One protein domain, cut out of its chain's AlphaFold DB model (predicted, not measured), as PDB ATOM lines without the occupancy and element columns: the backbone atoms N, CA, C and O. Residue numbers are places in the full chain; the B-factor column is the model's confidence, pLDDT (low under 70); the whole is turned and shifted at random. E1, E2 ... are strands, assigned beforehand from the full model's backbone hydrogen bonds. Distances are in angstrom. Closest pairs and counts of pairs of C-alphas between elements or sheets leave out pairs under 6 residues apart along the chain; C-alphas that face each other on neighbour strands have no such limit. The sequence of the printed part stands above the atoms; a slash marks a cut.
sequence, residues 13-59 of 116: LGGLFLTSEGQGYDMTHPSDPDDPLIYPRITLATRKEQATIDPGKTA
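What this domain is: This is residues 13 to 59 of the 116 residues of the protein "Isochorismatase domain-containing protein" of Stachybotrys chartarum (strain CBS 109288 / IBT 7711) (UniProt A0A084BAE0). With little regular structure, this is one small twisted sheet made of two short hairpins side by side, E1-E2 and E3-E4, joined by a long loop, residues 27 to 41. The printed part has 47 residues, no named helix and four strands, E1 to E4; 14 residues are in strands, class all strand. The order E1 E2 E4 E3 is mixed, and the whole is compact and rounded, radius of gyration of the C-alphas 10.8 A, spans 29 by 26 by 18 A.

Where its parts are: Find C-alpha 18 at (26.208, -33.593, 28.564), where E1, residues 18 to 20, begins. E2 is residues 24 to 26, E3 residues 42 to 45, 9.6 A long, and E4 residues 50 to 53, 10.0 A, ending at (16.728, -32.115, 21.939).

How they stand to each other: Look first at inner strands E2 and E4, parallel at 11 degrees, with N 25 and O 50 2.8 A apart. Hairpin E3 and E4 is antiparallel at 157 degrees; N 44 and O 51 are 2.8 A apart. Hairpin E1 and E2 is antiparallel at 145 degrees; N 26 and O 18 are 2.9 A apart. Edge strands E1 and E3 are apart.

The domain as a whole: The farthest C-alphas, of Asp 32 and Arg 47, are 29.4 A apart. The printed part has no cut; E2 to E3 is a long link. Residues 13 to 23 and 33 have pLDDT under 70.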
ATOM      1  N   LEU A  13      37.544 -27.197  29.766       34.31
ATOM      2  CA  LEU A  13      37.748 -26.865  28.351       34.31
ATOM      3  C   LEU A  13      36.411 -27.151  27.650       34.31
ATOM      4  O   LEU A  13      35.818 -28.197  27.895       34.31
ATOM      5  N   GLY A  14      35.886 -26.197  26.876       39.75
ATOM      6  CA  GLY A  14      34.522 -26.219  26.328       39.75
ATOM      7  C   GLY A  14      34.099 -27.571  25.740       39.75
ATOM      8  O   GLY A  14      34.647 -28.016  24.736       39.75
ATOM      9  N   GLY A  15      33.110 -28.207  26.370       40.56
ATOM     10  CA  GLY A  15      32.543 -29.491  25.962       40.56
ATOM     11  C   GLY A  15      31.040 -29.352  25.756       40.56
ATOM     12  O   GLY A  15      30.283 -29.244  26.712       40.56
ATOM     13  N   LEU A  16      30.640 -29.324  24.490       55.50
ATOM     14  CA  LEU A  16      29.318 -29.004  23.945       55.50
ATOM     15  C   LEU A  16      28.218 -30.058  24.221       55.50
ATOM     16  O   LEU A  16      27.148 -29.947  23.650       55.50
ATOM     17  N   PHE A  17      28.423 -31.077  25.061       53.34
ATOM     18  CA  PHE A  17      27.444 -32.163  25.230       53.34
ATOM     19  C   PHE A  17      27.491 -32.759  26.638       53.34
ATOM     20  O   PHE A  17      28.558 -33.175  27.088       53.34
ATOM     21  N   LEU A  18      26.340 -32.842  27.314       59.50
ATOM     22  CA  LEU A  18      26.208 -33.593  28.564       59.50
ATOM     23  C   LEU A  18      25.882 -35.051  28.215       59.50
ATOM     24  O   LEU A  18      24.929 -35.320  27.479       59.50
ATOM     25  N   THR A  19      26.683 -35.992  28.712       54.38
ATOM     26  CA  THR A  19      26.424 -37.431  28.590       54.38
ATOM     27  C   THR A  19      26.173 -38.005  29.975       54.38
ATOM     28  O   THR A  19      26.892 -37.693  30.922       54.38
ATOM     29  N   SER A  20      25.154 -38.849  30.112       53.09
ATOM     30  CA  SER A  20      24.990 -39.687  31.300       53.09
ATOM     31  C   SER A  20      25.023 -41.153  30.887       53.09
ATOM     32  O   SER A  20      24.463 -41.543  29.853       53.09
ATOM     33  N   GLU A  21      25.731 -41.974  31.667       49.75
ATOM     34  CA  GLU A  21      25.819 -43.412  31.423       49.75
ATOM     35  C   GLU A  21      24.400 -44.004  31.376       49.75
ATOM     36  O   GLU A  21      23.659 -43.984  32.355       49.75
ATOM     37  N   GLY A  22      23.997 -44.485  30.196       58.03
ATOM     38  CA  GLY A  22      22.700 -45.123  29.967       58.03
ATOM     39  C   GLY A  22      21.578 -44.245  29.390       58.03
ATOM     40  O   GLY A  22      20.606 -44.826  28.913       58.03
ATOM     41  N   GLN A  23      21.684 -42.905  29.351       62.94
ATOM     42  CA  GLN A  23      20.614 -42.043  28.789       62.94
ATOM     43  C   GLN A  23      20.979 -41.294  27.493       62.94
ATOM     44  O   GLN A  23      20.124 -40.631  26.906       62.94
ATOM     45  N   GLY A  24      22.204 -41.456  26.987       76.56
ATOM     46  CA  GLY A  24      22.638 -40.849  25.723       76.56
ATOM     47  C   GLY A  24      23.073 -39.387  25.867       76.56
ATOM     48  O   GLY A  24      23.510 -38.965  26.938       76.56
ATOM     49  N   TYR A  25      23.006 -38.632  24.770       83.00
ATOM     50  CA  TYR A  25      23.407 -37.224  24.708       83.00
ATOM     51  C   TYR A  25      22.228 -36.302  25.033       83.00
ATOM     52  O   TYR A  25      21.160 -36.418  24.426       83.00
ATOM     53  N   ASP A  26      22.433 -35.346  25.936       84.19
ATOM     54  CA  ASP A  26      21.485 -34.264  26.195       84.19
ATOM     55  C   ASP A  26      21.961 -32.960  25.541       84.19
ATOM     56  O   ASP A  26      22.992 -32.398  25.908       84.19
ATOM     57  N   MET A  27      21.194 -32.493  24.553       82.81
ATOM     58  CA  MET A  27      21.436 -31.268  23.787       82.81
ATOM     59  C   MET A  27      20.460 -30.140  24.170       82.81
ATOM     60  O   MET A  27      20.352 -29.151  23.448       82.81
ATOM     61  N   THR A  28      19.712 -30.270  25.272       82.06
ATOM     62  CA  THR A  28      18.738 -29.244  25.704       82.06
ATOM     63  C   THR A  28      19.396 -27.982  26.280       82.06
ATOM     64  O   THR A  28      18.774 -26.913  26.273       82.06
ATOM     65  N   HIS A  29      20.659 -28.092  26.712       73.19
ATOM     66  CA  HIS A  29      21.513 -27.014  27.227       73.19
ATOM     67  C   HIS A  29      20.774 -26.022  28.137       73.19
ATOM     68  O   HIS A  29      20.375 -24.941  27.675       73.19
ATOM     69  N   PRO A  30      20.583 -26.361  29.422       72.19
ATOM     70  CA  PRO A  30      20.238 -25.350  30.406       72.19
ATOM     71  C   PRO A  30      21.340 -24.289  30.529       72.19
ATOM     72  O   PRO A  30      22.474 -24.499  30.091       72.19
ATOM     73  N   SER A  31      20.978 -23.117  31.053       76.00
ATOM     74  CA  SER A  31      21.905 -21.988  31.189       76.00
ATOM     75  C   SER A  31      23.038 -22.311  32.166       76.00
ATOM     76  O   SER A  31      24.183 -21.949  31.903       76.00
ATOM     77  N   ASP A  32      22.720 -23.031  33.243       77.38
ATOM     78  CA  ASP A  32      23.662 -23.629  34.186       77.38
ATOM     79  C   ASP A  32      23.516 -25.170  34.188       77.38
ATOM     80  O   ASP A  32      22.397 -25.671  34.070       77.38
ATOM     81  N   PRO A  33      24.601 -25.962  34.291       69.94
ATOM     82  CA  PRO A  33      24.513 -27.419  34.434       69.94
ATOM     83  C   PRO A  33      23.657 -27.913  35.610       69.94
ATOM     84  O   PRO A  33      23.109 -29.011  35.517       69.94
ATOM     85  N   ASP A  34      23.546 -27.127  36.684       74.94
ATOM     86  CA  ASP A  34      22.764 -27.475  37.877       74.94
ATOM     87  C   ASP A  34      21.298 -27.001  37.795       74.94
ATOM     88  O   ASP A  34      20.489 -27.292  38.684       74.94
ATOM     89  N   ASP A  35      20.927 -26.284  36.727       76.12
ATOM     90  CA  ASP A  35      19.552 -25.846  36.507       76.12
ATOM     91  C   ASP A  35      18.612 -27.040  36.255       76.12
ATOM     92  O   ASP A  35      19.001 -28.082  35.708       76.12
ATOM     93  N   PRO A  36      17.317 -26.892  36.584       79.75
ATOM     94  CA  PRO A  36      16.326 -27.903  36.265       79.75
ATOM     95  C   PRO A  36      16.218 -28.142  34.754       79.75
ATOM     96  O   PRO A  36      16.427 -27.262  33.917       79.75
ATOM     97  N   LEU A  37      15.799 -29.358  34.410       77.94
ATOM     98  CA  LEU A  37      15.604 -29.780  33.028       77.94
ATOM     99  C   LEU A  37      14.586 -28.887  32.295       77.94
ATOM    100  O   LEU A  37      13.477 -28.658  32.780       77.94
ATOM    101  N   ILE A  38      14.946 -28.438  31.089       77.25
ATOM    102  CA  ILE A  38      14.096 -27.597  30.231       77.25
ATOM    103  C   ILE A  38      13.102 -28.470  29.464       77.25
ATOM    104  O   ILE A  38      13.483 -29.512  28.942       77.25
ATOM    105  N   TYR A  39      11.844 -28.031  29.357       83.38
ATOM    106  CA  TYR A  39      10.785 -28.690  28.584       83.38
ATOM    107  C   TYR A  39      10.180 -27.731  27.546       83.38
ATOM    108  O   TYR A  39      10.119 -26.530  27.810       83.38
ATOM    109  N   PRO A  40       9.661 -28.236  26.409       87.62
ATOM    110  CA  PRO A  40       9.522 -29.650  26.024       87.62
ATOM    111  C   PRO A  40      10.846 -30.326  25.626       87.62
ATOM    112  O   PRO A  40      11.788 -29.675  25.195       87.62
ATOM    113  N   ARG A  41      10.905 -31.658  25.751       88.81
ATOM    114  CA  ARG A  41      12.076 -32.480  25.400       88.81
ATOM    115  C   ARG A  41      11.674 -33.575  24.433       88.81
ATOM    116  O   ARG A  41      10.671 -34.250  24.659       88.81
ATOM    117  N   ILE A  42      12.456 -33.772  23.379       89.81
ATOM    118  CA  ILE A  42      12.225 -34.828  22.392       89.81
ATOM    119  C   ILE A  42      13.453 -35.724  22.354       89.81
ATOM    120  O   ILE A  42      14.536 -35.280  21.981       89.81
ATOM    121  N   THR A  43      13.282 -36.992  22.717       90.31
ATOM    122  CA  THR A  43      14.349 -37.990  22.634       90.31
ATOM    123  C   THR A  43      14.289 -38.701  21.288       90.31
ATOM    124  O   THR A  43      13.315 -39.374  20.951       90.31
ATOM    125  N   LEU A  44      15.348 -38.538  20.504       88.25
ATOM    126  CA  LEU A  44      15.556 -39.204  19.232       88.25
ATOM    127  C   LEU A  44      16.214 -40.562  19.489       88.25
ATOM    128  O   LEU A  44      17.367 -40.641  19.917       88.25
ATOM    129  N   ALA A  45      15.488 -41.639  19.195       85.88
ATOM    130  CA  ALA A  45      16.049 -42.982  19.178       85.88
ATOM    131  C   ALA A  45      16.920 -43.146  17.924       85.88
ATOM    132  O   ALA A  45      16.410 -43.374  16.823       85.88
ATOM    133  N   THR A  46      18.237 -42.989  18.071       81.50
ATOM    134  CA  THR A  46      19.183 -43.288  16.988       81.50
ATOM    135  C   THR A  46      19.685 -44.731  17.092       81.50
ATOM    136  O   THR A  46      19.383 -45.448  18.044       81.50
ATOM    137  N   ARG A  47      20.432 -45.193  16.083       78.50
ATOM    138  CA  ARG A  47      20.924 -46.580  16.031       78.50
ATOM    139  C   ARG A  47      22.001 -46.901  17.067       78.50
ATOM    140  O   ARG A  47      22.187 -48.077  17.354       78.50
ATOM    141  N   LYS A  48      22.746 -45.901  17.542       79.94
ATOM    142  CA  LYS A  48      23.874 -46.097  18.460       79.94
ATOM    143  C   LYS A  48      23.557 -45.527  19.836       79.94
ATOM    144  O   LYS A  48      23.447 -46.278  20.795       79.94
ATOM    145  N   GLU A  49      23.336 -44.218  19.905       81.69
ATOM    146  CA  GLU A  49      23.038 -43.517  21.152       81.69
ATOM    147  C   GLU A  49      21.753 -42.696  21.035       81.69
ATOM    148  O   GLU A  49      21.393 -42.202  19.967       81.69
ATOM    149  N   GLN A  50      21.035 -42.523  22.138       85.69
ATOM    150  CA  GLN A  50      19.894 -41.609  22.158       85.69
ATOM    151  C   GLN A  50      20.392 -40.160  22.185       85.69
ATOM    152  O   GLN A  50      21.445 -39.877  22.755       85.69
ATOM    153  N   ALA A  51      19.639 -39.253  21.566       86.50
ATOM    154  CA  ALA A  51      19.915 -37.820  21.618       86.50
ATOM    155  C   ALA A  51      18.642 -37.070  22.003       86.50
ATOM    156  O   ALA A  51      17.620 -37.201  21.331       86.50
ATOM    157  N   THR A  52      18.688 -36.294  23.080       89.25
ATOM    158  CA  THR A  52      17.553 -35.490  23.538       89.25
ATOM    159  C   THR A  52      17.735 -34.040  23.126       89.25
ATOM    160  O   THR A  52      18.768 -33.441  23.407       89.25
ATOM    161  N   ILE A  53      16.723 -33.480  22.467       89.94
ATOM    162  CA  ILE A  53      16.728 -32.115  21.939       89.94
ATOM    163  C   ILE A  53      15.603 -31.278  22.554       89.94
ATOM    164  O   ILE A  53      14.526 -31.792  22.874       89.94
ATOM    165  N   ASP A  54      15.853 -29.977  22.673       90.12
ATOM    166  CA  ASP A  54      14.830 -28.960  22.925       90.12
ATOM    167  C   ASP A  54      14.315 -28.462  21.560       90.12
ATOM    168  O   ASP A  54      15.098 -27.887  20.791       90.12
ATOM    169  N   PRO A  55      13.034 -28.676  21.207       91.12
ATOM    170  CA  PRO A  55      12.505 -28.247  19.918       91.12
ATOM    171  C   PRO A  55      12.499 -26.721  19.748       91.12
ATOM    172  O   PRO A  55      12.577 -26.262  18.613       91.12
ATOM    173  N   GLY A  56      12.464 -25.937  20.833       89.00
ATOM    174  CA  GLY A  56      12.527 -24.474  20.788       89.00
ATOM    175  C   GLY A  56      13.918 -23.930  20.450       89.00
ATOM    176  O   GLY A  56      14.040 -22.818  19.942       89.00
ATOM    177  N   LYS A  57      14.966 -24.729  20.681       88.44
ATOM    178  CA  LYS A  57      16.365 -24.404  20.348       88.44
ATOM    179  C   LYS A  57      16.896 -25.182  19.140       88.44
ATOM    180  O   LYS A  57      18.067 -25.048  18.789       88.44
ATOM    181  N   THR A  58      16.060 -25.998  18.500       91.44
ATOM    182  CA  THR A  58      16.451 -26.865  17.381       91.44
ATOM    183  C   THR A  58      15.833 -26.378  16.078       91.44
ATOM    184  O   THR A  58      14.702 -25.910  16.061       91.44
ATOM    185  N   ALA A  59      16.537 -26.547  14.959       93.06
ATOM    186  CA  ALA A  59      15.988 -26.345  13.621       93.06
ATOM    187  C   ALA A  59      16.313 -27.541  12.717       93.06
ATOM    188  O   ALA A  59      17.420 -28.081  12.760       93.06
TER     189      ALA A  59